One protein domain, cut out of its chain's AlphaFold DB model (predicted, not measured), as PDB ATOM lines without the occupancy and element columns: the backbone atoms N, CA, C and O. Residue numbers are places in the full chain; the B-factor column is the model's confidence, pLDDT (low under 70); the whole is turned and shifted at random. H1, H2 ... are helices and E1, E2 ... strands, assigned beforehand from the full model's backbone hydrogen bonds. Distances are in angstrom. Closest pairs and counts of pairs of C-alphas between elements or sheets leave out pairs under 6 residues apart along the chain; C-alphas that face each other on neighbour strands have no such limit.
ATOM      1  N   HIS A  45     -15.652  -6.511 -39.499       86.62
ATOM      2  CA  HIS A  45     -14.249  -6.847 -39.365       86.62
ATOM      3  C   HIS A  45     -13.374  -5.771 -40.008       86.62
ATOM      4  O   HIS A  45     -13.545  -5.417 -41.173       86.62
ATOM      5  N   VAL A  46     -12.427  -5.259 -39.228       85.81
ATOM      6  CA  VAL A  46     -11.512  -4.184 -39.618       85.81
ATOM      7  C   VAL A  46     -10.074  -4.645 -39.398       85.81
ATOM      8  O   VAL A  46      -9.776  -5.193 -38.338       85.81
ATOM      9  N   LYS A  47      -9.177  -4.383 -40.357       85.31
ATOM     10  CA  LYS A  47      -7.735  -4.625 -40.219       85.31
ATOM     11  C   LYS A  47      -6.965  -3.303 -40.132       85.31
ATOM     12  O   LYS A  47      -7.332  -2.307 -40.755       85.31
ATOM     13  N   ASN A  48      -5.908  -3.288 -39.317       78.44
ATOM     14  CA  ASN A  48      -4.905  -2.215 -39.231       78.44
ATOM     15  C   ASN A  48      -5.450  -0.774 -39.271       78.44
ATOM     16  O   ASN A  48      -4.995   0.027 -40.090       78.44
ATOM     17  N   PRO A  49      -6.399  -0.390 -38.403       76.38
ATOM     18  CA  PRO A  49      -6.889   0.978 -38.391       76.38
ATOM     19  C   PRO A  49      -5.764   1.951 -38.006       76.38
ATOM     20  O   PRO A  49      -5.205   1.897 -36.907       76.38
ATOM     21  N   ARG A  50      -5.470   2.890 -38.900       75.06
ATOM     22  CA  ARG A  50      -4.492   3.967 -38.732       75.06
ATOM     23  C   ARG A  50      -5.225   5.278 -38.509       75.06
ATOM     24  O   ARG A  50      -6.040   5.688 -39.327       75.06
ATOM     25  N   VAL A  51      -4.933   5.952 -37.400       69.94
ATOM     26  CA  VAL A  51      -5.433   7.313 -37.176       69.94
ATOM     27  C   VAL A  51      -4.451   8.282 -37.820       69.94
ATOM     28  O   VAL A  51      -3.361   8.492 -37.289       69.94
ATOM     29  N   ILE A  52      -4.851   8.871 -38.941       71.19
ATOM     30  CA  ILE A  52      -4.097   9.920 -39.622       71.19
ATOM     31  C   ILE A  52      -4.536  11.245 -38.995       71.19
ATOM     32  O   ILE A  52      -5.719  11.602 -38.990       71.19
ATOM     33  N   LYS A  53      -3.591  11.939 -38.358       61.28
ATOM     34  CA  LYS A  53      -3.825  13.284 -37.832       61.28
ATOM     35  C   LYS A  53      -3.545  14.279 -38.956       61.28
ATOM     36  O   LYS A  53      -2.406  14.697 -39.086       61.28
ATOM     37  N   ALA A  54      -4.566  14.658 -39.719       52.41
ATOM     38  CA  ALA A  54      -4.496  15.887 -40.502       52.41
ATOM     39  C   ALA A  54      -4.780  17.088 -39.569       52.41
ATOM     40  O   ALA A  54      -5.477  16.913 -38.557       52.41
ATOM     41  N   PRO A  55      -4.255  18.292 -39.860       45.84
ATOM     42  CA  PRO A  55      -4.329  19.460 -38.973       45.84
ATOM     43  C   PRO A  55      -5.758  19.880 -38.581       45.84
ATOM     44  O   PRO A  55      -5.939  20.513 -37.542       45.84
ATOM     45  N   ILE A  56      -6.784  19.479 -39.345       45.81
ATOM     46  CA  ILE A  56      -8.178  19.912 -39.128       45.81
ATOM     47  C   ILE A  56      -9.159  18.727 -39.008       45.81
ATOM     48  O   ILE A  56     -10.158  18.816 -38.288       45.81
ATOM     49  N   VAL A  57      -8.861  17.567 -39.610       49.59
ATOM     50  CA  VAL A  57      -9.764  16.403 -39.636       49.59
ATOM     51  C   VAL A  57      -9.042  15.140 -39.164       49.59
ATOM     52  O   VAL A  57      -7.957  14.790 -39.620       49.59
ATOM     53  N   ARG A  58      -9.645  14.419 -38.211       55.78
ATOM     54  CA  ARG A  58      -9.167  13.078 -37.845       55.78
ATOM     55  C   ARG A  58      -9.695  12.094 -38.876       55.78
ATOM     56  O   ARG A  58     -10.893  11.815 -38.854       55.78
ATOM     57  N   HIS A  59      -8.804  11.563 -39.706       61.19
ATOM     58  CA  HIS A  59      -9.127  10.462 -40.599       61.19
ATOM     59  C   HIS A  59      -8.728   9.136 -39.957       61.19
ATOM     60  O   HIS A  59      -7.685   9.028 -39.301       61.19
ATOM     61  N   VAL A  60      -9.566   8.115 -40.113       63.31
ATOM     62  CA  VAL A  60      -9.190   6.739 -39.784       63.31
ATOM     63  C   VAL A  60      -9.081   5.975 -41.088       63.31
ATOM     64  O   VAL A  60     -10.090   5.676 -41.714       63.31
ATOM     65  N   SER A  61      -7.845   5.691 -41.487       67.31
ATOM     66  CA  SER A  61      -7.536   4.807 -42.602       67.31
ATOM     67  C   SER A  61      -7.669   3.372 -42.119       67.31
ATOM     68  O   SER A  61      -6.965   2.962 -41.199       67.31
ATOM     69  N   ILE A  62      -8.538   2.596 -42.739       70.44
ATOM     70  CA  ILE A  62      -8.825   1.219 -42.361       70.44
ATOM     71  C   ILE A  62      -8.539   0.326 -43.541       70.44
ATOM     72  O   ILE A  62      -9.006   0.597 -44.637       70.44
ATOM     73  N   GLU A  63      -7.830  -0.766 -43.299       63.41
ATOM     74  CA  GLU A  63      -7.748  -1.843 -44.263       63.41
ATOM     75  C   GLU A  63      -8.983  -2.732 -44.079       63.41
ATOM     76  O   GLU A  63      -9.133  -3.464 -43.096       63.41
ATOM     77  N   ASN A  64      -9.934  -2.603 -44.995       66.00
ATOM     78  CA  ASN A  64     -11.081  -3.481 -45.071       66.00
ATOM     79  C   ASN A  64     -10.775  -4.561 -46.111       66.00
ATOM     80  O   ASN A  64     -10.543  -4.241 -47.274       66.00
ATOM     81  N   PRO A  65     -10.802  -5.845 -45.747       61.16
ATOM     82  CA  PRO A  65     -10.377  -6.871 -46.683       61.16
ATOM     83  C   PRO A  65     -11.369  -7.068 -47.858       61.16
ATOM     84  O   PRO A  65     -11.015  -7.717 -48.836       61.16
ATOM     85  N   LEU A  66     -12.585  -6.499 -47.803       61.44
ATOM     86  CA  LEU A  66     -13.510  -6.414 -48.945       61.44
ATOM     87  C   LEU A  66     -13.366  -5.121 -49.757       61.44
ATOM     88  O   LEU A  66     -13.548  -5.145 -50.970       61.44
ATOM     89  N   LEU A  67     -13.128  -3.993 -49.086       58.56
ATOM     90  CA  LEU A  67     -13.209  -2.659 -49.698       58.56
ATOM     91  C   LEU A  67     -11.836  -2.017 -49.950       58.56
ATOM     92  O   LEU A  67     -11.765  -0.917 -50.486       58.56
ATOM     93  N   GLY A  68     -10.751  -2.681 -49.559       70.06
ATOM     94  CA  GLY A  68      -9.411  -2.107 -49.567       70.06
ATOM     95  C   GLY A  68      -9.223  -1.071 -48.459       70.06
ATOM     96  O   GLY A  68      -9.846  -1.134 -47.395       70.06
ATOM     97  N   ARG A  69      -8.315  -0.121 -48.688       72.06
ATOM     98  CA  ARG A  69      -8.004   0.942 -47.731       72.06
ATOM     99  C   ARG A  69      -9.051   2.056 -47.830       72.06
ATOM    100  O   ARG A  69      -9.221   2.640 -48.890       72.06
ATOM    101  N   ILE A  70      -9.738   2.359 -46.728       73.94
ATOM    102  CA  ILE A  70     -10.770   3.406 -46.662       73.94
ATOM    103  C   ILE A  70     -10.386   4.448 -45.621       73.94
ATOM    104  O   ILE A  70     -10.107   4.090 -44.478       73.94
ATOM    105  N   SER A  71     -10.448   5.727 -45.982       76.88
ATOM    106  CA  SER A  71     -10.308   6.847 -45.049       76.88
ATOM    107  C   SER A  71     -11.680   7.322 -44.576       76.88
ATOM    108  O   SER A  71     -12.477   7.797 -45.372       76.88
ATOM    109  N   LEU A  72     -11.953   7.216 -43.275       76.62
ATOM    110  CA  LEU A  72     -13.195   7.704 -42.667       76.62
ATOM    111  C   LEU A  72     -12.983   9.074 -42.027       76.62
ATOM    112  O   LEU A  72     -12.091   9.226 -41.189       76.62
ATOM    113  N   SER A  73     -13.830  10.042 -42.365       76.94
ATOM    114  CA  SER A  73     -13.933  11.332 -41.679       76.94
ATOM    115  C   SER A  73     -14.508  11.182 -40.263       76.94
ATOM    116  O   SER A  73     -15.065  10.148 -39.884       76.94
ATOM    117  N   LYS A  74     -14.441  12.252 -39.459       76.00
ATOM    118  CA  LYS A  74     -14.959  12.271 -38.077       76.00
ATOM    119  C   LYS A  74     -16.441  11.870 -37.977       76.00
ATOM    120  O   LYS A  74     -16.812  11.214 -37.003       76.00
ATOM    121  N   GLY A  75     -17.272  12.270 -38.944       75.12
ATOM    122  CA  GLY A  75     -18.701  11.930 -38.984       75.12
ATOM    123  C   GLY A  75     -18.949  10.460 -39.335       75.12
ATOM    124  O   GLY A  75     -19.842   9.821 -38.779       75.12
ATOM    125  N   GLU A  76     -18.094   9.892 -40.184       79.88
ATOM    126  CA  GLU A  76     -18.196   8.511 -40.671       79.88
ATOM    127  C   GLU A  76     -17.669   7.476 -39.675       79.88
ATOM    128  O   GLU A  76     -17.977   6.293 -39.795       79.88
ATOM    129  N   LEU A  77     -16.969   7.897 -38.614       78.81
ATOM    130  CA  LEU A  77     -16.554   7.003 -37.523       78.81
ATOM    131  C   LEU A  77     -17.731   6.271 -36.863       78.81
ATOM    132  O   LEU A  77     -17.530   5.249 -36.211       78.81
ATOM    133  N   VAL A  78     -18.967   6.747 -37.045       80.19
ATOM    134  CA  VAL A  78     -20.175   6.031 -36.617       80.19
ATOM    135  C   VAL A  78     -20.314   4.651 -37.274       80.19
ATOM    136  O   VAL A  78     -20.880   3.752 -36.652       80.19
ATOM    137  N   LEU A  79     -19.764   4.451 -38.478       79.75
ATOM    138  CA  LEU A  79     -19.773   3.166 -39.188       79.75
ATOM    139  C   LEU A  79     -18.991   2.090 -38.424       79.75
ATOM    140  O   LEU A  79     -19.358   0.917 -38.427       79.75
ATOM    141  N   LEU A  80     -17.988   2.508 -37.648       83.81
ATOM    142  CA  LEU A  80     -17.182   1.628 -36.806       83.81
ATOM    143  C   LEU A  80     -17.928   1.077 -35.591       83.81
ATOM    144  O   LEU A  80     -17.443   0.153 -34.940       83.81
ATOM    145  N   LYS A  81     -19.150   1.553 -35.320       83.12
ATOM    146  CA  LYS A  81     -20.049   0.897 -34.360       83.12
ATOM    147  C   LYS A  81     -20.449  -0.513 -34.801       83.12
ATOM    148  O   LYS A  81     -20.838  -1.299 -33.941       83.12
ATOM    149  N   GLY A  82     -20.379  -0.831 -36.096       84.38
ATOM    150  CA  GLY A  82     -20.623  -2.182 -36.612       84.38
ATOM    151  C   GLY A  82     -19.483  -3.166 -36.330       84.38
ATOM    152  O   GLY A  82     -19.697  -4.374 -36.379       84.38
ATOM    153  N   CYS A  83     -18.291  -2.665 -35.994       88.88
ATOM    154  CA  CYS A  83     -17.103  -3.487 -35.822       88.88
ATOM    155  C   CYS A  83     -17.152  -4.313 -34.537       88.88
ATOM    156  O   CYS A  83     -17.247  -3.775 -33.429       88.88
ATOM    157  N   LYS A  84     -17.038  -5.630 -34.714       91.81
ATOM    158  CA  LYS A  84     -16.960  -6.629 -33.647       91.81
ATOM    159  C   LYS A  84     -15.603  -7.318 -33.594       91.81
ATOM    160  O   LYS A  84     -15.216  -7.775 -32.517       91.81
ATOM    161  N   VAL A  85     -14.889  -7.375 -34.720       91.69
ATOM    162  CA  VAL A  85     -13.583  -8.028 -34.843       91.69
ATOM    163  C   VAL A  85     -12.548  -7.043 -35.373       91.69
ATOM    164  O   VAL A  85     -12.746  -6.407 -36.407       91.69
ATOM    165  N   LEU A  86     -11.426  -6.931 -34.665       90.56
ATOM    166  CA  LEU A  86     -10.301  -6.087 -35.057       90.56
ATOM    167  C   LEU A  86      -9.033  -6.918 -35.239       90.56
ATOM    168  O   LEU A  86      -8.576  -7.521 -34.268       90.56
ATOM    169  N   ASP A  87      -8.411  -6.830 -36.412       90.25
ATOM    170  CA  ASP A  87      -7.082  -7.390 -36.663       90.25
ATOM    171  C   ASP A  87      -6.004  -6.328 -36.524       90.25
ATOM    172  O   ASP A  87      -6.056  -5.252 -37.129       90.25
ATOM    173  N   ILE A  88      -4.976  -6.672 -35.758       86.62
ATOM    174  CA  ILE A  88      -3.758  -5.887 -35.626       86.62
ATOM    175  C   ILE A  88      -2.644  -6.711 -36.258       86.62
ATOM    176  O   ILE A  88      -2.178  -7.689 -35.667       86.62
ATOM    177  N   THR A  89      -2.245  -6.327 -37.470       82.31
ATOM    178  CA  THR A  89      -1.210  -7.017 -38.249       82.31
ATOM    179  C   THR A  89       0.090  -6.223 -38.355       82.31
ATOM    180  O   THR A  89       1.157  -6.816 -38.501       82.31
ATOM    181  N   SER A  90       0.040  -4.895 -38.205       69.88
ATOM    182  CA  SER A  90       1.215  -4.028 -38.308       69.88
ATOM    183  C   SER A  90       1.727  -3.523 -36.953       69.88
ATOM    184  O   SER A  90       1.010  -3.439 -35.955       69.88
ATOM    185  N   ARG A  91       3.010  -3.133 -36.919       65.06
ATOM    186  CA  ARG A  91       3.684  -2.558 -35.738       65.06
ATOM    187  C   ARG A  91       3.264  -1.118 -35.423       65.06
ATOM    188  O   ARG A  91       3.850  -0.505 -34.525       65.06
ATOM    189  N   GLU A  92       2.316  -0.543 -36.157       58.91
ATOM    190  CA  GLU A  92       2.012   0.877 -36.037       58.91
ATOM    191  C   GLU A  92       1.336   1.224 -34.709       58.91
ATOM    192  O   GLU A  92       0.335   0.655 -34.278       58.91
ATOM    193  N   ARG A  93       1.953   2.180 -34.010       57.41
ATOM    194  CA  ARG A  93       1.822   2.358 -32.556       57.41
ATOM    195  C   ARG A  93       0.700   3.304 -32.120       57.41
ATOM    196  O   ARG A  93       0.624   3.634 -30.938       57.41
ATOM    197  N   ARG A  94      -0.131   3.810 -33.035       63.19
ATOM    198  CA  ARG A  94      -0.982   4.989 -32.768       63.19
ATOM    199  C   ARG A  94      -2.475   4.744 -32.971       63.19
ATOM    200  O   ARG A  94      -3.180   5.607 -33.483       63.19
ATOM    201  N   TRP A  95      -2.980   3.609 -32.497       65.50
ATOM    202  CA  TRP A  95      -4.422   3.380 -32.460       65.50
ATOM    203  C   TRP A  95      -5.030   3.646 -31.078       65.50
ATOM    204  O   TRP A  95      -4.403   3.407 -30.042       65.50
ATOM    205  N   ARG A  96      -6.262   4.174 -31.064       67.81
ATOM    206  CA  ARG A  96      -7.022   4.445 -29.840       67.81
ATOM    207  C   ARG A  96      -8.337   3.650 -29.852       67.81
ATOM    208  O   ARG A  96      -9.178   3.915 -30.707       67.81
ATOM    209  N   PRO A  97      -8.552   2.729 -28.897       63.47
ATOM    210  CA  PRO A  97      -9.650   1.762 -28.940       63.47
ATOM    211  C   PRO A  97     -11.065   2.303 -28.784       63.47
ATOM    212  O   PRO A  97     -12.020   1.600 -29.095       63.47
ATOM    213  N   TRP A  98     -11.232   3.544 -28.333       69.94
ATOM    214  CA  TRP A  98     -12.555   4.109 -28.057       69.94
ATOM    215  C   TRP A  98     -13.438   4.319 -29.296       69.94
ATOM    216  O   TRP A  98     -14.619   4.613 -29.144       69.94
ATOM    217  N   TYR A  99     -12.899   4.172 -30.509       73.69
ATOM    218  CA  TYR A  99     -13.689   4.254 -31.743       73.69
ATOM    219  C   TYR A  99     -14.481   2.972 -32.054       73.69
ATOM    220  O   TYR A  99     -15.353   3.014 -32.915       73.69
ATOM    221  N   LEU A 100     -14.223   1.861 -31.352       85.44
ATOM    222  CA  LEU A 100     -14.924   0.583 -31.537       85.44
ATOM    223  C   LEU A 100     -15.686   0.215 -30.255       85.44
ATOM    224  O   LEU A 100     -15.237  -0.636 -29.487       85.44
ATOM    225  N   PRO A 101     -16.832   0.866 -29.976       83.75
ATOM    226  CA  PRO A 101     -17.555   0.667 -28.718       83.75
ATOM    227  C   PRO A 101     -18.126  -0.750 -28.567       83.75
ATOM    228  O   PRO A 101     -18.332  -1.202 -27.445       83.75
ATOM    229  N   ASN A 102     -18.355  -1.449 -29.682       89.50
ATOM    230  CA  ASN A 102     -18.941  -2.791 -29.726       89.50
ATOM    231  C   ASN A 102     -17.901  -3.883 -30.013       89.50
ATOM    232  O   ASN A 102     -18.259  -4.984 -30.426       89.50
ATOM    233  N   LEU A 103     -16.616  -3.581 -29.814       90.94
ATOM    234  CA  LEU A 103     -15.539  -4.517 -30.092       90.94
ATOM    235  C   LEU A 103     -15.634  -5.747 -29.181       90.94
ATOM    236  O   LEU A 103     -15.452  -5.655 -27.965       90.94
ATOM    237  N   GLU A 104     -15.888  -6.912 -29.771       93.56
ATOM    238  CA  GLU A 104     -16.019  -8.177 -29.049       93.56
ATOM    239  C   GLU A 104     -14.690  -8.933 -29.024       93.56
ATOM    240  O   GLU A 104     -14.270  -9.404 -27.962       93.56
ATOM    241  N   THR A 105     -14.012  -9.000 -30.173       93.94
ATOM    242  CA  THR A 105     -12.779  -9.763 -30.368       93.94
ATOM    243  C   THR A 105     -11.679  -8.905 -30.981       93.94
ATOM    244  O   THR A 105     -11.905  -8.151 -31.923       93.94
ATOM    245  N   VAL A 106     -10.458  -9.058 -30.474       92.31
ATOM    246  CA  VAL A 106      -9.249  -8.509 -31.099       92.31
ATOM    247  C   VAL A 106      -8.305  -9.643 -31.429       92.31
ATOM    248  O   VAL A 106      -8.068 -10.504 -30.582       92.31
ATOM    249  N   ARG A 107      -7.756  -9.619 -32.640       92.31
ATOM    250  CA  ARG A 107      -6.815 -10.607 -33.146       92.31
ATOM    251  C   ARG A 107      -5.451  -9.965 -33.341       92.31
ATOM    252  O   ARG A 107      -5.307  -8.938 -34.002       92.31
ATOM    253  N   TYR A 108      -4.445 -10.564 -32.727       89.00
ATOM    254  CA  TYR A 108      -3.069 -10.102 -32.755       89.00
ATOM    255  C   TYR A 108      -2.243 -11.049 -33.618       89.00
ATOM    256  O   TYR A 108      -2.102 -12.231 -33.289       89.00
ATOM    257  N   HIS A 109      -1.698 -10.523 -34.714       86.19
ATOM    258  CA  HIS A 109      -0.787 -11.277 -35.567       86.19
ATOM    259  C   HIS A 109       0.621 -11.331 -34.953       86.19
ATOM    260  O   HIS A 109       0.955 -10.627 -33.992       86.19
ATOM    261  N   GLU A 110       1.456 -12.196 -35.518       80.75
ATOM    262  CA  GLU A 110       2.838 -12.407 -35.094       80.75
ATOM    263  C   GLU A 110       3.714 -11.146 -35.281       80.75
ATOM    264  O   GLU A 110       3.451 -10.292 -36.126       80.75
ATOM    265  N   GLY A 111       4.785 -11.012 -34.485       74.44
ATOM    266  CA  GLY A 111       5.813  -9.977 -34.688       74.44
ATOM    267  C   GLY A 111       5.500  -8.588 -34.112       74.44
ATOM    268  O   GLY A 111       6.254  -7.630 -34.348       74.44
ATOM    269  N   LEU A 112       4.421  -8.464 -33.332       72.31
ATOM    270  CA  LEU A 112       4.041  -7.227 -32.647       72.31
ATOM    271  C   LEU A 112       4.885  -6.999 -31.385       72.31
ATOM    272  O   LEU A 112       4.797  -7.743 -30.410       72.31
ATOM    273  N   ALA A 113       5.670  -5.919 -31.378       65.44
ATOM    274  CA  ALA A 113       6.535  -5.566 -30.248       65.44
ATOM    275  C   ALA A 113       5.774  -4.959 -29.051       65.44
ATOM    276  O   ALA A 113       6.245  -5.024 -27.918       65.44
ATOM    277  N   LYS A 114       4.626  -4.312 -29.296       71.31
ATOM    278  CA  LYS A 114       3.766  -3.697 -28.273       71.31
ATOM    279  C   LYS A 114       2.312  -3.811 -28.709       71.31
ATOM    280  O   LYS A 114       1.999  -3.453 -29.841       71.31
ATOM    281  N   LEU A 115       1.438  -4.254 -27.810       70.88
ATOM    282  CA  LEU A 115       0.014  -4.379 -28.108       70.88
ATOM    283  C   LEU A 115      -0.770  -3.138 -27.677       70.88
ATOM    284  O   LEU A 115      -0.609  -2.687 -26.537       70.88
ATOM    285  N   PRO A 116      -1.624  -2.574 -28.552       72.38
ATOM    286  CA  PRO A 116      -2.513  -1.490 -28.167       72.38
ATOM    287  C   PRO A 116      -3.559  -1.985 -27.161       72.38
ATOM    288  O   PRO A 116      -3.960  -3.153 -27.167       72.38
ATOM    289  N   ARG A 117      -4.017  -1.071 -26.296       72.62
ATOM    290  CA  ARG A 117      -5.128  -1.348 -25.376       72.62
ATOM    291  C   ARG A 117      -6.382  -1.613 -26.186       72.62
ATOM    292  O   ARG A 117      -6.640  -0.892 -27.146       72.62
ATOM    293  N   THR A 118      -7.176  -2.578 -25.755       77.56
ATOM    294  CA  THR A 118      -8.496  -2.837 -26.320       77.56
ATOM    295  C   THR A 118      -9.484  -3.147 -25.203       77.56
ATOM    296  O   THR A 118      -9.103  -3.515 -24.092       77.56
ATOM    297  N   HIS A 119     -10.763  -2.938 -25.489       84.25
ATOM    298  CA  HIS A 119     -11.879  -3.214 -24.581       84.25
ATOM    299  C   HIS A 119     -12.569  -4.546 -24.918       84.25
ATOM    300  O   HIS A 119     -13.682  -4.818 -24.474       84.25
ATOM    301  N   ALA A 120     -11.899  -5.381 -25.716       90.19
ATOM    302  CA  ALA A 120     -12.468  -6.603 -26.249       90.19
ATOM    303  C   ALA A 120     -12.653  -7.663 -25.160       90.19
ATOM    304  O   ALA A 120     -11.776  -7.894 -24.317       90.19
ATOM    305  N   ARG A 121     -13.797  -8.350 -25.221       93.06
ATOM    306  CA  ARG A 121     -14.110  -9.494 -24.355       93.06
ATOM    307  C   ARG A 121     -13.209 -10.688 -24.649       93.06
ATOM    308  O   ARG A 121     -12.927 -11.464 -23.734       93.06
ATOM    309  N   ARG A 122     -12.736 -10.810 -25.892       94.88
ATOM    310  CA  ARG A 122     -11.830 -11.864 -26.341       94.88
ATOM    311  C   ARG A 122     -10.567 -11.289 -26.976       94.88
ATOM    312  O   ARG A 122     -10.635 -10.367 -27.786       94.88
ATOM    313  N   ALA A 123      -9.428 -11.881 -26.641       93.69
ATOM    314  CA  ALA A 123      -8.160 -11.644 -27.315       93.69
ATOM    315  C   ALA A 123      -7.690 -12.945 -27.975       93.69
ATOM    316  O   ALA A 123      -7.570 -13.966 -27.299       93.69
ATOM    317  N   VAL A 124      -7.453 -12.907 -29.282       94.06
ATOM    318  CA  VAL A 124      -6.984 -14.037 -30.087       94.06
ATOM    319  C   VAL A 124      -5.568 -13.738 -30.558       94.06
ATOM    320  O   VAL A 124      -5.274 -12.635 -31.012       94.06
ATOM    321  N   PHE A 125      -4.685 -14.715 -30.448       91.94
ATOM    322  CA  PHE A 125      -3.270 -14.585 -30.742       91.94
ATOM    323  C   PHE A 125      -2.844 -15.655 -31.736       91.94
ATOM    324  O   PHE A 125      -3.136 -16.827 -31.512       91.94
ATOM    325  N   ARG A 126      -2.124 -15.267 -32.793       90.00
ATOM    326  CA  ARG A 126      -1.485 -16.214 -33.717       90.00
ATOM    327  C   ARG A 126      -0.040 -16.446 -33.297       90.00
ATOM    328  O   ARG A 126       0.751 -15.508 -33.325       90.00
ATOM    329  N   ASN A 127       0.289 -17.674 -32.898       83.94
ATOM    330  CA  ASN A 127       1.640 -18.164 -32.575       83.94
ATOM    331  C   ASN A 127       2.415 -17.392 -31.485       83.94
ATOM    332  O   ASN A 127       3.558 -17.728 -31.182       83.94
ATOM    333  N   HIS A 128       1.832 -16.364 -30.862       80.88
ATOM    334  CA  HIS A 128       2.591 -15.414 -30.055       80.88
ATOM    335  C   HIS A 128       1.766 -14.771 -28.939       80.88
ATOM    336  O   HIS A 128       0.742 -14.154 -29.221       80.88
ATOM    337  N   LEU A 129       2.249 -14.804 -27.689       77.94
ATOM    338  CA  LEU A 129       1.709 -13.959 -26.616       77.94
ATOM    339  C   LEU A 129       2.773 -12.945 -26.150       77.94
ATOM    340  O   LEU A 129       3.593 -13.268 -25.284       77.94
ATOM    341  N   PRO A 130       2.776 -11.716 -26.700       69.75
ATOM    342  CA  PRO A 130       3.840 -10.749 -26.446       69.75
ATOM    343  C   PRO A 130       3.914 -10.311 -24.980       69.75
ATOM    344  O   PRO A 130       2.906 -10.310 -24.263       69.75
ATOM    345  N   PRO A 131       5.083  -9.809 -24.543       65.62
ATOM    346  CA  PRO A 131       5.164  -9.012 -23.331       65.62
ATOM    347  C   PRO A 131       4.325  -7.740 -23.491       65.62
ATOM    348  O   PRO A 131       4.584  -6.894 -24.349       65.62
ATOM    349  N   PHE A 132       3.332  -7.558 -22.628       66.75
ATOM    350  CA  PHE A 132       2.692  -6.257 -22.482       66.75
ATOM    351  C   PHE A 132       3.635  -5.380 -21.656       66.75
ATOM    352  O   PHE A 132       4.135  -5.788 -20.608       66.75
ATOM    353  N   SER A 133       3.931  -4.165 -22.119       59.56
ATOM    354  CA  SER A 133       4.849  -3.295 -21.379       59.56
ATOM    355  C   SER A 133       4.290  -3.003 -19.980       59.56
ATOM    356  O   SER A 133       3.130  -2.599 -19.872       59.56
ATOM    357  N   ARG A 134       5.119  -3.130 -18.931       54.44
ATOM    358  CA  ARG A 134       4.753  -2.889 -17.515       54.44
ATOM    359  C   ARG A 134       4.034  -1.555 -17.264       54.44
ATOM    360  O   ARG A 134       3.207  -1.467 -16.367       54.44
ATOM    361  N   PHE A 135       4.303  -0.541 -18.086       49.84
ATOM    362  CA  PHE A 135       3.708   0.797 -17.988       49.84
ATOM    363  C   PHE A 135       2.328   0.937 -18.660       49.84
ATOM    364  O   PHE A 135       1.710   1.999 -18.605       49.84
ATOM    365  N   LEU A 136       1.807  -0.120 -19.290       48.56
ATOM    366  CA  LEU A 136       0.520  -0.103 -19.986       48.56
ATOM    367  C   LEU A 136      -0.474  -1.062 -19.308       48.56
ATOM    368  O   LEU A 136      -0.586  -2.227 -19.658       48.56
ATOM    369  N   TYR A 137      -1.154  -0.513 -18.296       54.19
ATOM    370  CA  TYR A 137      -2.487  -0.806 -17.746       54.19
ATOM    371  C   TYR A 137      -3.186  -2.121 -18.162       54.19
ATOM    372  O   TYR A 137      -3.419  -2.387 -19.338       54.19
ATOM    373  N   LYS A 138      -3.644  -2.859 -17.140       59.06
ATOM    374  CA  LYS A 138      -4.422  -4.110 -17.200       59.06
ATOM    375  C   LYS A 138      -5.609  -4.043 -18.178       59.06
ATOM    376  O   LYS A 138      -6.441  -3.139 -18.074       59.06
ATOM    377  N   VAL A 139      -5.744  -5.050 -19.043       71.38
ATOM    378  CA  VAL A 139      -6.906  -5.231 -19.928       71.38
ATOM    379  C   VAL A 139      -8.045  -5.846 -19.107       71.38
ATOM    380  O   VAL A 139      -8.206  -7.059 -19.025       71.38
ATOM    381  N   LYS A 140      -8.810  -4.997 -18.411       76.31
ATOM    382  CA  LYS A 140      -9.818  -5.419 -17.414       76.31
ATOM    383  C   LYS A 140     -11.062  -6.111 -17.993       76.31
ATOM    384  O   LYS A 140     -11.909  -6.548 -17.229       76.31
ATOM    385  N   GLN A 141     -11.234  -6.147 -19.312       83.75
ATOM    386  CA  GLN A 141     -12.478  -6.623 -19.937       83.75
ATOM    387  C   GLN A 141     -12.326  -7.938 -20.698       83.75
ATOM    388  O   GLN A 141     -13.334  -8.556 -21.035       83.75
ATOM    389  N   THR A 142     -11.096  -8.399 -20.931       91.69
ATOM    390  CA  THR A 142     -10.862  -9.659 -21.635       91.69
ATOM    391  C   THR A 142     -11.135 -10.833 -20.706       91.69
ATOM    392  O   THR A 142     -10.396 -11.058 -19.750       91.69
ATOM    393  N   LYS A 143     -12.205 -11.571 -21.008       95.12
ATOM    394  CA  LYS A 143     -12.630 -12.786 -20.304       95.12
ATOM    395  C   LYS A 143     -12.039 -14.048 -20.921       95.12
ATOM    396  O   LYS A 143     -11.822 -15.022 -20.210       95.12
ATOM    397  N   GLN A 144     -11.773 -14.036 -22.226       95.56
ATOM    398  CA  GLN A 144     -11.274 -15.201 -22.949       95.56
ATOM    399  C   GLN A 144     -10.007 -14.856 -23.730       95.56
ATOM    400  O   GLN A 144      -9.972 -13.885 -24.487       95.56
ATOM    401  N   ILE A 145      -8.976 -15.674 -23.552       95.12
ATOM    402  CA  ILE A 145      -7.728 -15.617 -24.311       95.12
ATOM    403  C   ILE A 145      -7.686 -16.852 -25.201       95.12
ATOM    404  O   ILE A 145      -7.877 -17.960 -24.711       95.12
ATOM    405  N   VAL A 146      -7.434 -16.669 -26.491       95.62
ATOM    406  CA  VAL A 146      -7.295 -17.758 -27.459       95.62
ATOM    407  C   VAL A 146      -5.914 -17.664 -28.087       95.62
ATOM    408  O   VAL A 146      -5.531 -16.605 -28.575       95.62
ATOM    409  N   ILE A 147      -5.160 -18.754 -28.066       93.75
ATOM    410  CA  ILE A 147      -3.850 -18.873 -28.700       93.75
ATOM    411  C   ILE A 147      -3.992 -19.920 -29.797       93.75
ATOM    412  O   ILE A 147      -4.087 -21.114 -29.521       93.75
ATOM    413  N   TYR A 148      -4.045 -19.452 -31.033       93.12
ATOM    414  CA  TYR A 148      -4.048 -20.290 -32.217       93.12
ATOM    415  C   TYR A 148      -2.596 -20.582 -32.618       93.12
ATOM    416  O   TYR A 148      -1.798 -19.657 -32.802       93.12
ATOM    417  N   ILE A 149      -2.259 -21.867 -32.686       89.62
ATOM    418  CA  ILE A 149      -0.923 -22.398 -32.949       89.62
ATOM    419  C   ILE A 149      -0.941 -23.053 -34.332       89.62
ATOM    420  O   ILE A 149      -1.542 -24.108 -34.516       89.62
ATOM    421  N   SER A 150      -0.257 -22.417 -35.281       84.31
ATOM    422  CA  SER A 150      -0.037 -22.860 -36.660       84.31
ATOM    423  C   SER A 150       1.408 -23.321 -36.843       84.31
ATOM    424  O   SER A 150       2.338 -22.646 -36.390       84.31
ATOM    425  N   LYS A 151       1.599 -24.449 -37.540       70.50
ATOM    426  CA  LYS A 151       2.909 -25.095 -37.745       70.50
ATOM    427  C   LYS A 151       3.946 -24.253 -38.485       70.50
ATOM    428  O   LYS A 151       5.136 -24.460 -38.285       70.50
ATOM    429  N   GLU A 152       3.520 -23.345 -39.360       62.84
ATOM    430  CA  GLU A 152       4.424 -22.759 -40.356       62.84
ATOM    431  C   GLU A 152       5.486 -21.830 -39.771       62.84
ATOM    432  O   GLU A 152       6.505 -21.587 -40.418       62.84
ATOM    433  N   ARG A 153       5.264 -21.264 -38.578       53.78
ATOM    434  CA  ARG A 153       6.139 -20.216 -38.046       53.78
ATOM    435  C   ARG A 153       6.208 -20.224 -36.529       53.78
ATOM    436  O   ARG A 153       5.265 -19.821 -35.859       53.78
ATOM    437  N   GLY A 154       7.394 -20.573 -36.041       52.91
ATOM    438  CA  GLY A 154       8.024 -19.831 -34.957       52.91
ATOM    439  C   GLY A 154       7.644 -20.254 -33.544       52.91
ATOM    440  O   GLY A 154       6.486 -20.418 -33.179       52.91
ATOM    441  N   ARG A 155       8.686 -20.380 -32.724       60.47
ATOM    442  CA  ARG A 155       8.646 -20.558 -31.273       60.47
ATOM    443  C   ARG A 155       7.549 -19.700 -30.637       60.47
ATOM    444  O   ARG A 155       7.489 -18.496 -30.872       60.47
ATOM    445  N   LEU A 156       6.751 -20.298 -29.753       65.00
ATOM    446  CA  LEU A 156       5.840 -19.547 -28.893       65.00
ATOM    447  C   LEU A 156       6.675 -18.653 -27.969       65.00
ATOM    448  O   LEU A 156       7.164 -19.101 -26.930       65.00
ATOM    449  N   TYR A 157       6.858 -17.383 -28.331       67.81
ATOM    450  CA  TYR A 157       7.463 -16.430 -27.407       67.81
ATOM    451  C   TYR A 157       6.437 -16.116 -26.325       67.81
ATOM    452  O   TYR A 157       5.426 -15.450 -26.555       67.81
ATOM    453  N   TRP A 158       6.701 -16.655 -25.140       71.31
ATOM    454  CA  TRP A 158       5.901 -16.437 -23.950       71.31
ATOM    455  C   TRP A 158       6.644 -15.552 -22.964       71.31
ATOM    456  O   TRP A 158       7.745 -15.874 -22.511       71.31
ATOM    457  N   HIS A 159       5.990 -14.480 -22.532       70.38
ATOM    458  CA  HIS A 159       6.440 -13.750 -21.361       70.38
ATOM    459  C   HIS A 159       5.794 -14.344 -20.103       70.38
ATOM    460  O   HIS A 159       4.572 -14.348 -19.987       70.38
ATOM    461  N   LYS A 160       6.590 -14.796 -19.120       69.94
ATOM    462  CA  LYS A 160       6.094 -15.419 -17.867       69.94
ATOM    463  C   LYS A 160       4.995 -14.608 -17.160       69.94
ATOM    464  O   LYS A 160       4.110 -15.187 -16.545       69.94
ATOM    465  N   GLN A 161       5.030 -13.282 -17.298       77.81
ATOM    466  CA  GLN A 161       4.066 -12.356 -16.693       77.81
ATOM    467  C   GLN A 161       2.858 -12.028 -17.587       77.81
ATOM    468  O   GLN A 161       2.031 -11.209 -17.209       77.81
ATOM    469  N   ALA A 162       2.707 -12.631 -18.769       80.31
ATOM    470  CA  ALA A 162       1.685 -12.216 -19.731       80.31
ATOM    471  C   ALA A 162       0.249 -12.314 -19.168       80.31
ATOM    472  O   ALA A 162      -0.552 -11.397 -19.345       80.31
ATOM    473  N   LEU A 163      -0.052 -13.348 -18.371       86.38
ATOM    474  CA  LEU A 163      -1.346 -13.484 -17.681       86.38
ATOM    475  C   LEU A 163      -1.565 -12.454 -16.558       86.38
ATOM    476  O   LEU A 163      -2.665 -12.345 -16.031       86.38
ATOM    477  N   GLU A 164      -0.549 -11.715 -16.107       85.94
ATOM    478  CA  GLU A 164      -0.730 -10.607 -15.148       85.94
ATOM    479  C   GLU A 164      -1.429  -9.401 -15.786       85.94
ATOM    480  O   GLU A 164      -2.072  -8.613 -15.088       85.94
ATOM    481  N   HIS A 165      -1.371  -9.295 -17.115       84.31
ATOM    482  CA  HIS A 165      -2.008  -8.219 -17.866       84.31
ATOM    483  C   HIS A 165      -3.501  -8.455 -18.122       84.31
ATOM    484  O   HIS A 165      -4.214  -7.504 -18.455       84.31
ATOM    485  N   PHE A 166      -3.982  -9.677 -17.875       88.62
ATOM    486  CA  PHE A 166      -5.374 -10.097 -18.027       88.62
ATOM    487  C   PHE A 166      -5.975 -10.532 -16.683       88.62
ATOM    488  O   PHE A 166      -6.256 -11.710 -16.475       88.62
ATOM    489  N   PRO A 167      -6.187  -9.599 -15.737       90.12
ATOM    490  CA  PRO A 167      -6.696  -9.932 -14.402       90.12
ATOM    491  C   PRO A 167      -8.122 -10.502 -14.409       90.12
ATOM    492  O   PRO A 167      -8.557 -11.042 -13.400       90.12
ATOM    493  N   SER A 168      -8.850 -10.331 -15.512       93.06
ATOM    494  CA  SER A 168     -10.253 -10.722 -15.670       93.06
ATOM    495  C   SER A 168     -10.431 -11.919 -16.602       93.06
ATOM    496  O   SER A 168     -11.563 -12.246 -16.944       93.06
ATOM    497  N   ALA A 169      -9.333 -12.555 -17.028       94.75
ATOM    498  CA  ALA A 169      -9.411 -13.757 -17.840       94.75
ATOM    499  C   ALA A 169     -10.040 -14.895 -17.026       94.75
ATOM    500  O   ALA A 169      -9.563 -15.252 -15.954       94.75
ATOM    501  N   GLU A 170     -11.112 -15.468 -17.560       95.81
ATOM    502  CA  GLU A 170     -11.847 -16.605 -17.003       95.81
ATOM    503  C   GLU A 170     -11.503 -17.903 -17.753       95.81
ATOM    504  O   GLU A 170     -11.653 -19.003 -17.212       95.81
ATOM    505  N   GLN A 171     -11.050 -17.780 -19.005       96.12
ATOM    506  CA  GLN A 171     -10.726 -18.905 -19.872       96.12
ATOM    507  C   GLN A 171      -9.513 -18.620 -20.770       96.12
ATOM    508  O   GLN A 171      -9.382 -17.539 -21.346       96.12
ATOM    509  N   LEU A 172      -8.665 -19.631 -20.922       95.56
ATOM    510  CA  LEU A 172      -7.548 -19.699 -21.851       95.56
ATOM    511  C   LEU A 172      -7.747 -20.902 -22.777       95.56
ATOM    512  O   LEU A 172      -7.890 -22.026 -22.306       95.56
ATOM    513  N   VAL A 173      -7.745 -20.672 -24.083       96.12
ATOM    514  CA  VAL A 173      -7.921 -21.704 -25.106       96.12
ATOM    515  C   VAL A 173      -6.659 -21.777 -25.951       96.12
ATOM    516  O   VAL A 173      -6.197 -20.754 -26.447       96.12
ATOM    517  N   PHE A 174      -6.123 -22.973 -26.141       94.75
ATOM    518  CA  PHE A 174      -5.102 -23.259 -27.140       94.75
ATOM    519  C   PHE A 174      -5.738 -24.047 -28.276       94.75
ATOM    520  O   PHE A 174      -6.358 -25.074 -28.016       94.75
ATOM    521  N   ILE A 175      -5.584 -23.575 -29.509       94.88
ATOM    522  CA  ILE A 175      -6.055 -24.266 -30.711       94.88
ATOM    523  C   ILE A 175      -4.828 -24.731 -31.482       94.88
ATOM    524  O   ILE A 175      -4.047 -23.903 -31.944       94.88
ATOM    525  N   PHE A 176      -4.656 -26.045 -31.582       91.81
ATOM    526  CA  PHE A 176      -3.586 -26.684 -32.336       91.81
ATOM    527  C   PHE A 176      -4.153 -27.123 -33.684       91.81
ATOM    528  O   PHE A 176      -4.804 -28.163 -33.765       91.81
ATOM    529  N   ASP A 177      -3.923 -26.321 -34.724       88.06
ATOM    530  CA  ASP A 177      -4.409 -26.621 -36.072       88.06
ATOM    531  C   ASP A 177      -3.260 -26.803 -37.071       88.06
ATOM    532  O   ASP A 177      -2.172 -26.240 -36.941       88.06
ATOM    533  N   ASP A 178      -3.515 -27.628 -38.078       74.56
ATOM    534  CA  ASP A 178      -2.589 -28.016 -39.138       74.56
ATOM    535  C   ASP A 178      -3.148 -27.561 -40.476       74.56
ATOM    536  O   ASP A 178      -3.437 -28.369 -41.358       74.56
ATOM    537  N   ASP A 179      -3.367 -26.259 -40.619       63.72
ATOM    538  CA  ASP A 179      -4.030 -25.706 -41.804       63.72
ATOM    539  C   ASP A 179      -3.291 -26.007 -43.131       63.72
ATOM    540  O   ASP A 179      -3.858 -25.842 -44.210       63.72
ATOM    541  N   ASN A 180      -2.078 -26.573 -43.084       55.03
ATOM    542  CA  ASN A 180      -1.369 -27.073 -44.266       55.03
ATOM    543  C   ASN A 180      -1.868 -28.415 -44.813       55.03
ATOM    544  O   ASN A 180      -1.494 -28.784 -45.928       55.03
ATOM    545  N   TYR A 202       9.460 -29.693 -28.897       82.94
ATOM    546  CA  TYR A 202       9.524 -29.935 -27.460       82.94
ATOM    547  C   TYR A 202       9.554 -28.620 -26.661       82.94
ATOM    548  O   TYR A 202       8.933 -28.518 -25.596       82.94
ATOM    549  N   ASP A 203      10.209 -27.581 -27.189       83.75
ATOM    550  CA  ASP A 203      10.273 -26.265 -26.553       83.75
ATOM    551  C   ASP A 203       8.915 -25.547 -26.557       83.75
ATOM    552  O   ASP A 203       8.550 -24.885 -25.573       83.75
ATOM    553  N   LEU A 204       8.117 -25.727 -27.615       84.81
ATOM    554  CA  LEU A 204       6.740 -25.232 -27.680       84.81
ATOM    555  C   LEU A 204       5.889 -25.893 -26.594       84.81
ATOM    556  O   LEU A 204       5.239 -25.195 -25.814       84.81
ATOM    557  N   LEU A 205       5.938 -27.222 -26.485       86.56
ATOM    558  CA  LEU A 205       5.186 -27.975 -25.476       86.56
ATOM    559  C   LEU A 205       5.584 -27.597 -24.050       86.56
ATOM    560  O   LEU A 205       4.726 -27.392 -23.187       86.56
ATOM    561  N   LYS A 206       6.885 -27.438 -23.798       86.00
ATOM    562  CA  LYS A 206       7.399 -26.956 -22.512       86.00
ATOM    563  C   LYS A 206       6.877 -25.556 -22.191       86.00
ATOM    564  O   LYS A 206       6.535 -25.272 -21.042       86.00
ATOM    565  N   THR A 207       6.776 -24.689 -23.193       86.19
ATOM    566  CA  THR A 207       6.220 -23.346 -23.024       86.19
ATOM    567  C   THR A 207       4.727 -23.404 -22.725       86.19
ATOM    568  O   THR A 207       4.313 -22.859 -21.701       86.19
ATOM    569  N   VAL A 208       3.940 -24.130 -23.528       88.81
ATOM    570  CA  VAL A 208       2.503 -24.365 -23.299       88.81
ATOM    571  C   VAL A 208       2.266 -24.865 -21.876       88.81
ATOM    572  O   VAL A 208       1.458 -24.284 -21.158       88.81
ATOM    573  N   LYS A 209       3.033 -25.855 -21.407       89.19
ATOM    574  CA  LYS A 209       2.963 -26.349 -20.026       89.19
ATOM    575  C   LYS A 209       3.134 -25.239 -18.991       89.19
ATOM    576  O   LYS A 209       2.328 -25.143 -18.068       89.19
ATOM    577  N   HIS A 210       4.164 -24.403 -19.121       86.62
ATOM    578  CA  HIS A 210       4.370 -23.293 -18.187       86.62
ATOM    579  C   HIS A 210       3.183 -22.325 -18.180       86.62
ATOM    580  O   HIS A 210       2.791 -21.857 -17.110       86.62
ATOM    581  N   VAL A 211       2.587 -22.055 -19.345       88.56
ATOM    582  CA  VAL A 211       1.391 -21.212 -19.440       88.56
ATOM    583  C   VAL A 211       0.198 -21.857 -18.750       88.56
ATOM    584  O   VAL A 211      -0.474 -21.200 -17.959       88.56
ATOM    585  N   VAL A 212      -0.058 -23.133 -19.032       90.69
ATOM    586  CA  VAL A 212      -1.167 -23.896 -18.451       90.69
ATOM    587  C   VAL A 212      -1.053 -23.892 -16.928       90.69
ATOM    588  O   VAL A 212      -2.014 -23.553 -16.244       90.69
ATOM    589  N   VAL A 213       0.135 -24.175 -16.384       88.88
ATOM    590  CA  VAL A 213       0.386 -24.143 -14.934       88.88
ATOM    591  C   VAL A 213       0.118 -22.751 -14.357       88.88
ATOM    592  O   VAL A 213      -0.589 -22.632 -13.357       88.88
ATOM    593  N   ALA A 214       0.617 -21.691 -15.000       89.38
ATOM    594  CA  ALA A 214       0.385 -20.319 -14.552       89.38
ATOM    595  C   ALA A 214      -1.103 -19.915 -14.612       89.38
ATOM    596  O   ALA A 214      -1.591 -19.213 -13.725       89.38
ATOM    597  N   ALA A 215      -1.841 -20.367 -15.630       91.88
ATOM    598  CA  ALA A 215      -3.276 -20.132 -15.774       91.88
ATOM    599  C   ALA A 215      -4.075 -20.849 -14.676       91.88
ATOM    600  O   ALA A 215      -4.897 -20.221 -14.004       91.88
ATOM    601  N   VAL A 216      -3.766 -22.121 -14.416       90.94
ATOM    602  CA  VAL A 216      -4.406 -22.920 -13.361       90.94
ATOM    603  C   VAL A 216      -4.144 -22.327 -11.975       90.94
ATOM    604  O   VAL A 216      -5.079 -22.189 -11.189       90.94
ATOM    605  N   GLN A 217      -2.913 -21.888 -11.684       90.44
ATOM    606  CA  GLN A 217      -2.581 -21.193 -10.428       90.44
ATOM    607  C   GLN A 217      -3.413 -19.918 -10.222       90.44
ATOM    608  O   GLN A 217      -3.745 -19.562  -9.093       90.44
ATOM    609  N   LYS A 218      -3.799 -19.250 -11.315       91.75
ATOM    610  CA  LYS A 218      -4.678 -18.075 -11.310       91.75
ATOM    611  C   LYS A 218      -6.171 -18.408 -11.390       91.75
ATOM    612  O   LYS A 218      -6.974 -17.488 -11.512       91.75
ATOM    613  N   LYS A 219      -6.553 -19.688 -11.303       94.56
ATOM    614  CA  LYS A 219      -7.937 -20.175 -11.449       94.56
ATOM    615  C   LYS A 219      -8.570 -19.838 -12.809       94.56
ATOM    616  O   LYS A 219      -9.787 -19.720 -12.914       94.56
ATOM    617  N   ILE A 220      -7.751 -19.696 -13.849       94.12
ATOM    618  CA  ILE A 220      -8.208 -19.532 -15.232       94.12
ATOM    619  C   ILE A 220      -8.444 -20.931 -15.803       94.12
ATOM    620  O   ILE A 220      -7.553 -21.780 -15.734       94.12
ATOM    621  N   ARG A 221      -9.626 -21.180 -16.373       93.62
ATOM    622  CA  ARG A 221      -9.925 -22.468 -17.019       93.62
ATOM    623  C   ARG A 221      -9.109 -22.604 -18.293       93.62
ATOM    624  O   ARG A 221      -9.094 -21.680 -19.102       93.62
ATOM    625  N   VAL A 222      -8.473 -23.748 -18.496       93.56
ATOM    626  CA  VAL A 222      -7.658 -24.011 -19.680       93.56
ATOM    627  C   VAL A 222      -8.348 -25.029 -20.575       93.56
ATOM    628  O   VAL A 222      -8.826 -26.052 -20.097       93.56
ATOM    629  N   MET A 223      -8.381 -24.764 -21.876       94.75
ATOM    630  CA  MET A 223      -8.888 -25.682 -22.890       94.75
ATOM    631  C   MET A 223      -7.819 -25.914 -23.956       94.75
ATOM    632  O   MET A 223      -7.296 -24.954 -24.516       94.75
ATOM    633  N   LEU A 224      -7.478 -27.173 -24.212       93.19
ATOM    634  CA  LEU A 224      -6.537 -27.591 -25.251       93.19
ATOM    635  C   LEU A 224      -7.348 -28.247 -26.373       93.19
ATOM    636  O   LEU A 224      -8.025 -29.243 -26.132       93.19
ATOM    637  N   VAL A 225      -7.325 -27.660 -27.566       93.81
ATOM    638  CA  VAL A 225      -8.153 -28.044 -28.717       93.81
ATOM    639  C   VAL A 225      -7.266 -28.591 -29.832       93.81
ATOM    640  O   VAL A 225      -6.266 -27.962 -30.159       93.81
ATOM    641  N   GLY A 226      -7.633 -29.722 -30.434       91.25
ATOM    642  CA  GLY A 226      -6.813 -30.402 -31.449       91.25
ATOM    643  C   GLY A 226      -5.917 -31.498 -30.872       91.25
ATOM    644  O   GLY A 226      -4.842 -31.787 -31.400       91.25
ATOM    645  N   THR A 227      -6.328 -32.086 -29.745       86.00
ATOM    646  CA  THR A 227      -5.554 -33.111 -29.034       86.00
ATOM    647  C   THR A 227      -5.682 -34.505 -29.646       86.00
ATOM    648  O   THR A 227      -4.875 -35.372 -29.330       86.00
ATOM    649  N   GLU A 228      -6.637 -34.732 -30.552       85.44
ATOM    650  CA  GLU A 228      -6.793 -35.977 -31.320       85.44
ATOM    651  C   GLU A 228      -5.567 -36.310 -32.178       85.44
ATOM    652  O   GLU A 228      -5.382 -37.450 -32.594       85.44
ATOM    653  N   ARG A 229      -4.715 -35.313 -32.430       82.94
ATOM    654  CA  ARG A 229      -3.478 -35.449 -33.207       82.94
ATOM    655  C   ARG A 229      -2.246 -35.688 -32.332       82.94
ATOM    656  O   ARG A 229      -1.144 -35.827 -32.860       82.94
ATOM    657  N   TRP A 230      -2.399 -35.684 -31.007       83.69
ATOM    658  CA  TRP A 230      -1.283 -35.793 -30.071       83.69
ATOM    659  C   TRP A 230      -0.894 -37.245 -29.835       83.69
ATOM    660  O   TRP A 230      -1.741 -38.124 -29.689       83.69
ATOM    661  N   ILE A 231       0.411 -37.482 -29.749       82.19
ATOM    662  CA  ILE A 231       0.970 -38.781 -29.378       82.19
ATOM    663  C   ILE A 231       1.193 -38.847 -27.865       82.19
ATOM    664  O   ILE A 231       1.193 -37.826 -27.171       82.19
ATOM    665  N   VAL A 232       1.385 -40.054 -27.335       79.19
ATOM    666  CA  VAL A 232       1.580 -40.290 -25.893       79.19
ATOM    667  C   VAL A 232       2.757 -39.466 -25.355       79.19
ATOM    668  O   VAL A 232       2.689 -38.903 -24.264       79.19
ATOM    669  N   GLU A 233       3.810 -39.308 -26.154       81.38
ATOM    670  CA  GLU A 233       4.976 -38.487 -25.853       81.38
ATOM    671  C   GLU A 233       4.591 -37.017 -25.625       81.38
ATOM    672  O   GLU A 233       5.052 -36.412 -24.658       81.38
ATOM    673  N   THR A 234       3.677 -36.454 -26.424       82.56
ATOM    674  CA  THR A 234       3.166 -35.081 -26.256       82.56
ATOM    675  C   THR A 234       2.519 -34.895 -24.882       82.56
ATOM    676  O   THR A 234       2.818 -33.933 -24.164       82.56
ATOM    677  N   PHE A 235       1.680 -35.847 -24.469       80.94
ATOM    678  CA  PHE A 235       1.060 -35.842 -23.143       80.94
ATOM    679  C   PHE A 235       2.100 -35.991 -22.024       80.94
ATOM    680  O   PHE A 235       2.037 -35.281 -21.011       80.94
ATOM    681  N   ASN A 236       3.103 -36.848 -22.231       78.56
ATOM    682  CA  ASN A 236       4.195 -37.071 -21.288       78.56
ATOM    683  C   ASN A 236       5.066 -35.828 -21.076       78.56
ATOM    684  O   ASN A 236       5.549 -35.615 -19.966       78.56
ATOM    685  N   VAL A 237       5.259 -34.976 -22.088       81.44
ATOM    686  CA  VAL A 237       5.992 -33.705 -21.928       81.44
ATOM    687  C   VAL A 237       5.198 -32.725 -21.064       81.44
ATOM    688  O   VAL A 237       5.731 -32.111 -20.124       81.44
ATOM    689  N   LEU A 238       3.898 -32.614 -21.335       81.50
ATOM    690  CA  LEU A 238       3.014 -31.695 -20.631       81.50
ATOM    691  C   LEU A 238       2.892 -32.046 -19.136       81.50
ATOM    692  O   LEU A 238       2.837 -31.127 -18.318       81.50
ATOM    693  N   LYS A 239       2.953 -33.333 -18.745       78.75
ATOM    694  CA  LYS A 239       2.845 -33.822 -17.344       78.75
ATOM    695  C   LYS A 239       1.789 -33.067 -16.526       78.75
ATOM    696  O   LYS A 239       2.047 -32.672 -15.391       78.75
ATOM    697  N   LEU A 240       0.615 -32.809 -17.099       68.56
ATOM    698  CA  LEU A 240      -0.399 -31.934 -16.493       68.56
ATOM    699  C   LEU A 240      -1.167 -32.597 -15.323       68.56
ATOM    700  O   LEU A 240      -2.264 -32.163 -14.992       68.56
ATOM    701  N   GLY A 241      -0.620 -33.654 -14.705       60.69
ATOM    702  CA  GLY A 241      -1.292 -34.436 -13.654       60.69
ATOM    703  C   GLY A 241      -2.514 -35.210 -14.160       60.69
ATOM    704  O   GLY A 241      -3.431 -35.511 -13.402       60.69
ATOM    705  N   VAL A 242      -2.557 -35.486 -15.464       54.84
ATOM    706  CA  VAL A 242      -3.735 -36.005 -16.157       54.84
ATOM    707  C   VAL A 242      -3.651 -37.527 -16.276       54.84
ATOM    708  O   VAL A 242      -3.592 -38.078 -17.366       54.84
ATOM    709  N   GLU A 243      -3.646 -38.232 -15.146       49.50
ATOM    710  CA  GLU A 243      -3.652 -39.707 -15.135       49.50
ATOM    711  C   GLU A 243      -5.020 -40.311 -15.539       49.50
ATOM    712  O   GLU A 243      -5.174 -41.524 -15.576       49.50
ATOM    713  N   ARG A 244      -6.032 -39.489 -15.873       47.38
ATOM    714  CA  ARG A 244      -7.433 -39.928 -16.078       47.38
ATOM    715  C   ARG A 244      -8.143 -39.423 -17.345       47.38
ATOM    716  O   ARG A 244      -9.369 -39.373 -17.362       47.38
ATOM    717  N   VAL A 245      -7.440 -38.984 -18.392       51.38
ATOM    718  CA  VAL A 245      -8.116 -38.422 -19.596       51.38
ATOM    719  C   VAL A 245      -8.215 -39.384 -20.781       51.38
ATOM    720  O   VAL A 245      -8.934 -39.106 -21.732       51.38
ATOM    721  N   TYR A 246      -7.622 -40.571 -20.694       48.84
ATOM    722  CA  TYR A 246      -7.665 -41.530 -21.802       48.84
ATOM    723  C   TYR A 246      -8.999 -42.281 -21.971       48.84
ATOM    724  O   TYR A 246      -9.188 -42.915 -23.001       48.84
ATOM    725  N   GLU A 247      -9.946 -42.206 -21.026       47.62
ATOM    726  CA  GLU A 247     -11.104 -43.121 -21.042       47.62
ATOM    727  C   GLU A 247     -12.380 -42.602 -21.723       47.62
ATOM    728  O   GLU A 247     -13.270 -43.404 -21.993       47.62
ATOM    729  N   ARG A 248     -12.516 -41.306 -22.047       47.12
ATOM    730  CA  ARG A 248     -13.726 -40.797 -22.730       47.12
ATOM    731  C   ARG A 248     -13.412 -39.662 -23.701       47.12
ATOM    732  O   ARG A 248     -13.613 -38.496 -23.390       47.12
ATOM    733  N   TYR A 249     -12.960 -40.026 -24.897       49.91
ATOM    734  CA  TYR A 249     -12.867 -39.117 -26.049       49.91
ATOM    735  C   TYR A 249     -14.233 -38.841 -26.721       49.91
ATOM    736  O   TYR A 249     -14.291 -38.058 -27.661       49.91
ATOM    737  N   GLY A 250     -15.312 -39.488 -26.257       48.28
ATOM    738  CA  GLY A 250     -16.616 -39.509 -26.931       48.28
ATOM    739  C   GLY A 250     -17.532 -38.329 -26.627       48.28
ATOM    740  O   GLY A 250     -17.878 -37.595 -27.537       48.28
ATOM    741  N   ASP A 251     -17.933 -38.114 -25.373       46.28
ATOM    742  CA  ASP A 251     -19.122 -37.294 -25.119       46.28
ATOM    743  C   ASP A 251     -18.959 -36.405 -23.881       46.28
ATOM    744  O   ASP A 251     -18.804 -36.897 -22.762       46.28
ATOM    745  N   ASN A 252     -19.089 -35.094 -24.106       50.69
ATOM    746  CA  ASN A 252     -19.154 -33.978 -23.153       50.69
ATOM    747  C   ASN A 252     -17.833 -33.247 -22.850       50.69
ATOM    748  O   ASN A 252     -16.907 -33.765 -22.229       50.69
ATOM    749  N   LEU A 253     -17.811 -31.958 -23.215       52.62
ATOM    750  CA  LEU A 253     -16.906 -30.956 -22.655       52.62
ATOM    751  C   LEU A 253     -17.136 -30.904 -21.140       52.62
ATOM    752  O   LEU A 253     -18.111 -30.326 -20.664       52.62
ATOM    753  N   ASP A 254     -16.243 -31.521 -20.376       52.53
ATOM    754  CA  ASP A 254     -16.290 -31.547 -18.914       52.53
ATOM    755  C   ASP A 254     -15.826 -30.172 -18.368       52.53
ATOM    756  O   ASP A 254     -14.715 -30.006 -17.861       52.53
ATOM    757  N   ILE A 255     -16.675 -29.139 -18.515       52.34
ATOM    758  CA  ILE A 255     -16.385 -27.703 -18.254       52.34
ATOM    759  C   ILE A 255     -15.937 -27.424 -16.799       52.34
ATOM    760  O   ILE A 255     -15.427 -26.342 -16.489       52.34
ATOM    761  N   TYR A 256     -16.103 -28.393 -15.898       48.97
ATOM    762  CA  TYR A 256     -15.787 -28.277 -14.474       48.97
ATOM    763  C   TYR A 256     -14.315 -28.527 -14.121       48.97
ATOM    764  O   TYR A 256     -13.913 -28.258 -12.988       48.97
ATOM    765  N   ARG A 257     -13.484 -29.006 -15.057       70.25
ATOM    766  CA  ARG A 257     -12.046 -29.198 -14.806       70.25
ATOM    767  C   ARG A 257     -11.256 -27.919 -15.081       70.25
ATOM    768  O   ARG A 257     -11.563 -27.154 -15.991       70.25
ATOM    769  N   SER A 258     -10.182 -27.707 -14.316       83.75
ATOM    770  CA  SER A 258      -9.234 -26.607 -14.550       83.75
ATOM    771  C   SER A 258      -8.530 -26.716 -15.907       83.75
ATOM    772  O   SER A 258      -8.114 -25.698 -16.457       83.75
ATOM    773  N   ILE A 259      -8.430 -27.933 -16.452       89.12
ATOM    774  CA  ILE A 259      -7.895 -28.245 -17.778       89.12
ATOM    775  C   ILE A 259      -8.888 -29.171 -18.488       89.12
ATOM    776  O   ILE A 259      -9.231 -30.230 -17.966       89.12
ATOM    777  N   SER A 260      -9.338 -28.770 -19.674       89.19
ATOM    778  CA  SER A 260     -10.200 -29.543 -20.576       89.19
ATOM    779  C   SER A 260      -9.456 -29.839 -21.876       89.19
ATOM    780  O   SER A 260      -8.715 -28.983 -22.363       89.19
ATOM    781  N   LEU A 261      -9.663 -31.024 -22.446       89.06
ATOM    782  CA  LEU A 261      -9.194 -31.369 -23.790       89.06
ATOM    783  C   LEU A 261     -10.401 -31.466 -24.726       89.06
ATOM    784  O   LEU A 261     -11.477 -31.866 -24.287       89.06
ATOM    785  N   SER A 262     -10.229 -31.103 -25.991       88.75
ATOM    786  CA  SER A 262     -11.269 -31.226 -27.012       88.75
ATOM    787  C   SER A 262     -10.647 -31.527 -28.364       88.75
ATOM    788  O   SER A 262      -9.547 -31.057 -28.671       88.75
ATOM    789  N   THR A 263     -11.388 -32.241 -29.208       90.25
ATOM    790  CA  THR A 263     -11.041 -32.312 -30.626       90.25
ATOM    791  C   THR A 263     -11.363 -30.999 -31.337       90.25
ATOM    792  O   THR A 263     -12.145 -30.195 -30.804       90.25
ATOM    793  N   LEU A 264     -10.768 -30.768 -32.515       90.62
ATOM    794  CA  LEU A 264     -11.105 -29.606 -33.352       90.62
ATOM    795  C   LEU A 264     -12.606 -29.569 -33.658       90.62
ATOM    796  O   LEU A 264     -13.249 -28.552 -33.409       90.62
ATOM    797  N   ASP A 265     -13.177 -30.689 -34.104       88.38
ATOM    798  CA  ASP A 265     -14.586 -30.772 -34.510       88.38
ATOM    799  C   ASP A 265     -15.554 -30.537 -33.344       88.38
ATOM    800  O   ASP A 265     -16.515 -29.778 -33.480       88.38
ATOM    801  N   VAL A 266     -15.282 -31.119 -32.169       88.88
ATOM    802  CA  VAL A 266     -16.122 -30.923 -30.974       88.88
ATOM    803  C   VAL A 266     -16.080 -29.465 -30.524       88.88
ATOM    804  O   VAL A 266     -17.121 -28.877 -30.223       88.88
ATOM    805  N   TYR A 267     -14.895 -28.849 -30.509       93.38
ATOM    806  CA  TYR A 267     -14.772 -27.452 -30.104       93.38
ATOM    807  C   TYR A 267     -15.407 -26.507 -31.127       93.38
ATOM    808  O   TYR A 267     -16.114 -25.580 -30.735       93.38
ATOM    809  N   ARG A 268     -15.209 -26.764 -32.426       92.75
ATOM    810  CA  ARG A 268     -15.840 -26.035 -33.534       92.75
ATOM    811  C   ARG A 268     -17.364 -26.105 -33.448       92.75
ATOM    812  O   ARG A 268     -18.014 -25.065 -33.506       92.75
ATOM    813  N   GLY A 269     -17.924 -27.293 -33.216       88.81
ATOM    814  CA  GLY A 269     -19.359 -27.478 -32.989       88.81
ATOM    815  C   GLY A 269     -19.869 -26.737 -31.747       88.81
ATOM    816  O   GLY A 269     -20.938 -26.135 -31.787       88.81
ATOM    817  N   PHE A 270     -19.085 -26.715 -30.665       91.12
ATOM    818  CA  PHE A 270     -19.434 -26.017 -29.425       91.12
ATOM    819  C   PHE A 270     -19.455 -24.487 -29.565       91.12
ATOM    820  O   PHE A 270     -20.376 -23.837 -29.071       91.12
ATOM    821  N   VAL A 271     -18.444 -23.890 -30.209       91.19
ATOM    822  CA  VAL A 271     -18.356 -22.424 -30.368       91.19
ATOM    823  C   VAL A 271     -19.162 -21.896 -31.557       91.19
ATOM    824  O   VAL A 271     -19.499 -20.710 -31.586       91.19
ATOM    825  N   GLY A 272     -19.473 -22.764 -32.518       92.00
ATOM    826  CA  GLY A 272     -20.110 -22.426 -33.784       92.00
ATOM    827  C   GLY A 272     -19.127 -21.895 -34.832       92.00
ATOM    828  O   GLY A 272     -18.092 -21.304 -34.516       92.00
ATOM    829  N   GLU A 273     -19.493 -22.063 -36.104       87.94
ATOM    830  CA  GLU A 273     -18.673 -21.709 -37.275       87.94
ATOM    831  C   GLU A 273     -18.192 -20.257 -37.285       87.94
ATOM    832  O   GLU A 273     -17.042 -19.986 -37.615       87.94
ATOM    833  N   GLU A 274     -19.048 -19.313 -36.884       86.06
ATOM    834  CA  GLU A 274     -18.683 -17.893 -36.855       86.06
ATOM    835  C   GLU A 274     -17.516 -17.644 -35.902       86.06
ATOM    836  O   GLU A 274     -16.522 -17.015 -36.258       86.06
ATOM    837  N   GLN A 275     -17.621 -18.161 -34.679       90.75
ATOM    838  CA  GLN A 275     -16.603 -17.955 -33.660       90.75
ATOM    839  C   GLN A 275     -15.336 -18.738 -33.997       90.75
ATOM    840  O   GLN A 275     -14.237 -18.232 -33.767       90.75
ATOM    841  N   TRP A 276     -15.487 -19.935 -34.570       91.88
ATOM    842  CA  TRP A 276     -14.382 -20.721 -35.102       91.88
ATOM    843  C   TRP A 276     -13.593 -19.926 -36.145       91.88
ATOM    844  O   TRP A 276     -12.411 -19.681 -35.929       91.88
ATOM    845  N   ALA A 277     -14.258 -19.402 -37.182       87.56
ATOM    846  CA  ALA A 277     -13.627 -18.586 -38.218       87.56
ATOM    847  C   ALA A 277     -12.927 -17.347 -37.637       87.56
ATOM    848  O   ALA A 277     -11.800 -17.033 -38.011       87.56
ATOM    849  N   VAL A 278     -13.532 -16.672 -36.653       89.38
ATOM    850  CA  VAL A 278     -12.865 -15.561 -35.952       89.38
ATOM    851  C   VAL A 278     -11.550 -16.018 -35.307       89.38
ATOM    852  O   VAL A 278     -10.569 -15.278 -35.335       89.38
ATOM    853  N   MET A 279     -11.495 -17.220 -34.735       92.19
ATOM    854  CA  MET A 279     -10.310 -17.732 -34.040       92.19
ATOM    855  C   MET A 279      -9.236 -18.315 -34.974       92.19
ATOM    856  O   MET A 279      -8.061 -18.289 -34.599       92.19
ATOM    857  N   THR A 280      -9.614 -18.821 -36.150       88.56
ATOM    858  CA  THR A 280      -8.722 -19.616 -37.016       88.56
ATOM    859  C   THR A 280      -8.499 -19.045 -38.418       88.56
ATOM    860  O   THR A 280      -7.425 -19.247 -38.974       88.56
ATOM    861  N   ASP A 281      -9.427 -18.269 -38.987       87.81
ATOM    862  CA  ASP A 281      -9.275 -17.714 -40.340       87.81
ATOM    863  C   ASP A 281      -8.473 -16.402 -40.329       87.81
ATOM    864  O   ASP A 281      -9.008 -15.295 -40.188       87.81
TER     865      ASP A 281
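AT A GLANCE: This is residues 45 to 180 and 202 to 281 of the 616 residues of the protein "F-box domain-containing protein" of Trichosporon asahii var. asahii (strain CBS 8904) (UniProt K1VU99). One long, twisted sheet of ten strands runs the length of the domain in three layers, with H1 and H2 on one face and H4 and H5 on the other, and it curls round H5. From E4 to E10 the chain winds in stacked turns of parallel strands; at one end the meander E1 E2 E3, each strand the antiparallel neighbour of the one before, extends the sheet. The printed part has 216 residues, under half in named elements, of mixed class, in the order E1 E2 E3 H1 E4 E5 E6 E7 E8 H2 E9 H3 E10 H4 H5. The mixed sheet has the order E3 E2 E1 E4 E5 E6 E7 E8 E9 E10; the whole is compact, radius of gyration of the C-alphas 18.5 A, yet elongated, 64 by 35 by 31 A.

HOW THE PARTS SIT: E1, residues 45 to 53, bends by 60 degrees at residue 48. It forms a hairpin with E2, residues 58 to 64 (N 50 and O 61, 2.7 A), and E2 one with E3, residues 68 to 72 (N 62 and O 70, 2.8 A). H1, residues 76 to 82, has a height of 8.1 A over the sheet. E1 is parallel to E4, residues 85 to 88 (N 48 and O 87, 2.9 A). Parallel neighbours follow: E5, residues 105 to 108; E6, 122 to 126; E7, 144 to 150; E8, 171 to 177 (N 147 of E7 and O 173, 2.8 A). H2, residues 202 to 217, lies over E8 and E9, residues 221 to 225, along the strands; the closest C-alphas of H2 and E9 are Val 212 and Val 222, 6.6 A. H3, residues 232 to 238, is not on the sheet but touches H2, closest C-alphas Lys 209 and Leu 238, 5.4 A. E10, residues 259 to 262, is an edge strand. H4, residues 264 to 271, stands up from the sheet; H5, residues 273 to 280, comes closest to E6 at Val 124 and Met 279, 6.4 A between C-alphas. H2, H3, H4 and H5 have every O i to N i+4 pair within hydrogen-bond range; H1 has 0 of 3, but 4 of 4 O i to N i+3 pairs.

IN THESE COORDINATES: E1 begins at C-alpha 45 (-14.249, -6.847, -39.365) and spans 22.7 A, as does H2. H5 ends at C-alpha 280 (-8.722, -19.616, -37.016).

THE WHOLE: The C-alphas of Ile 56 and Glu 247, the two farthest apart, are 65.6 A apart. Residues 181 to 201 are not printed; the gap is 20.2 A. Long links include E7 to E8 and H3 to E10. Mean pLDDT of the printed part is 78.1; residues 240 to 256 are among those under 70.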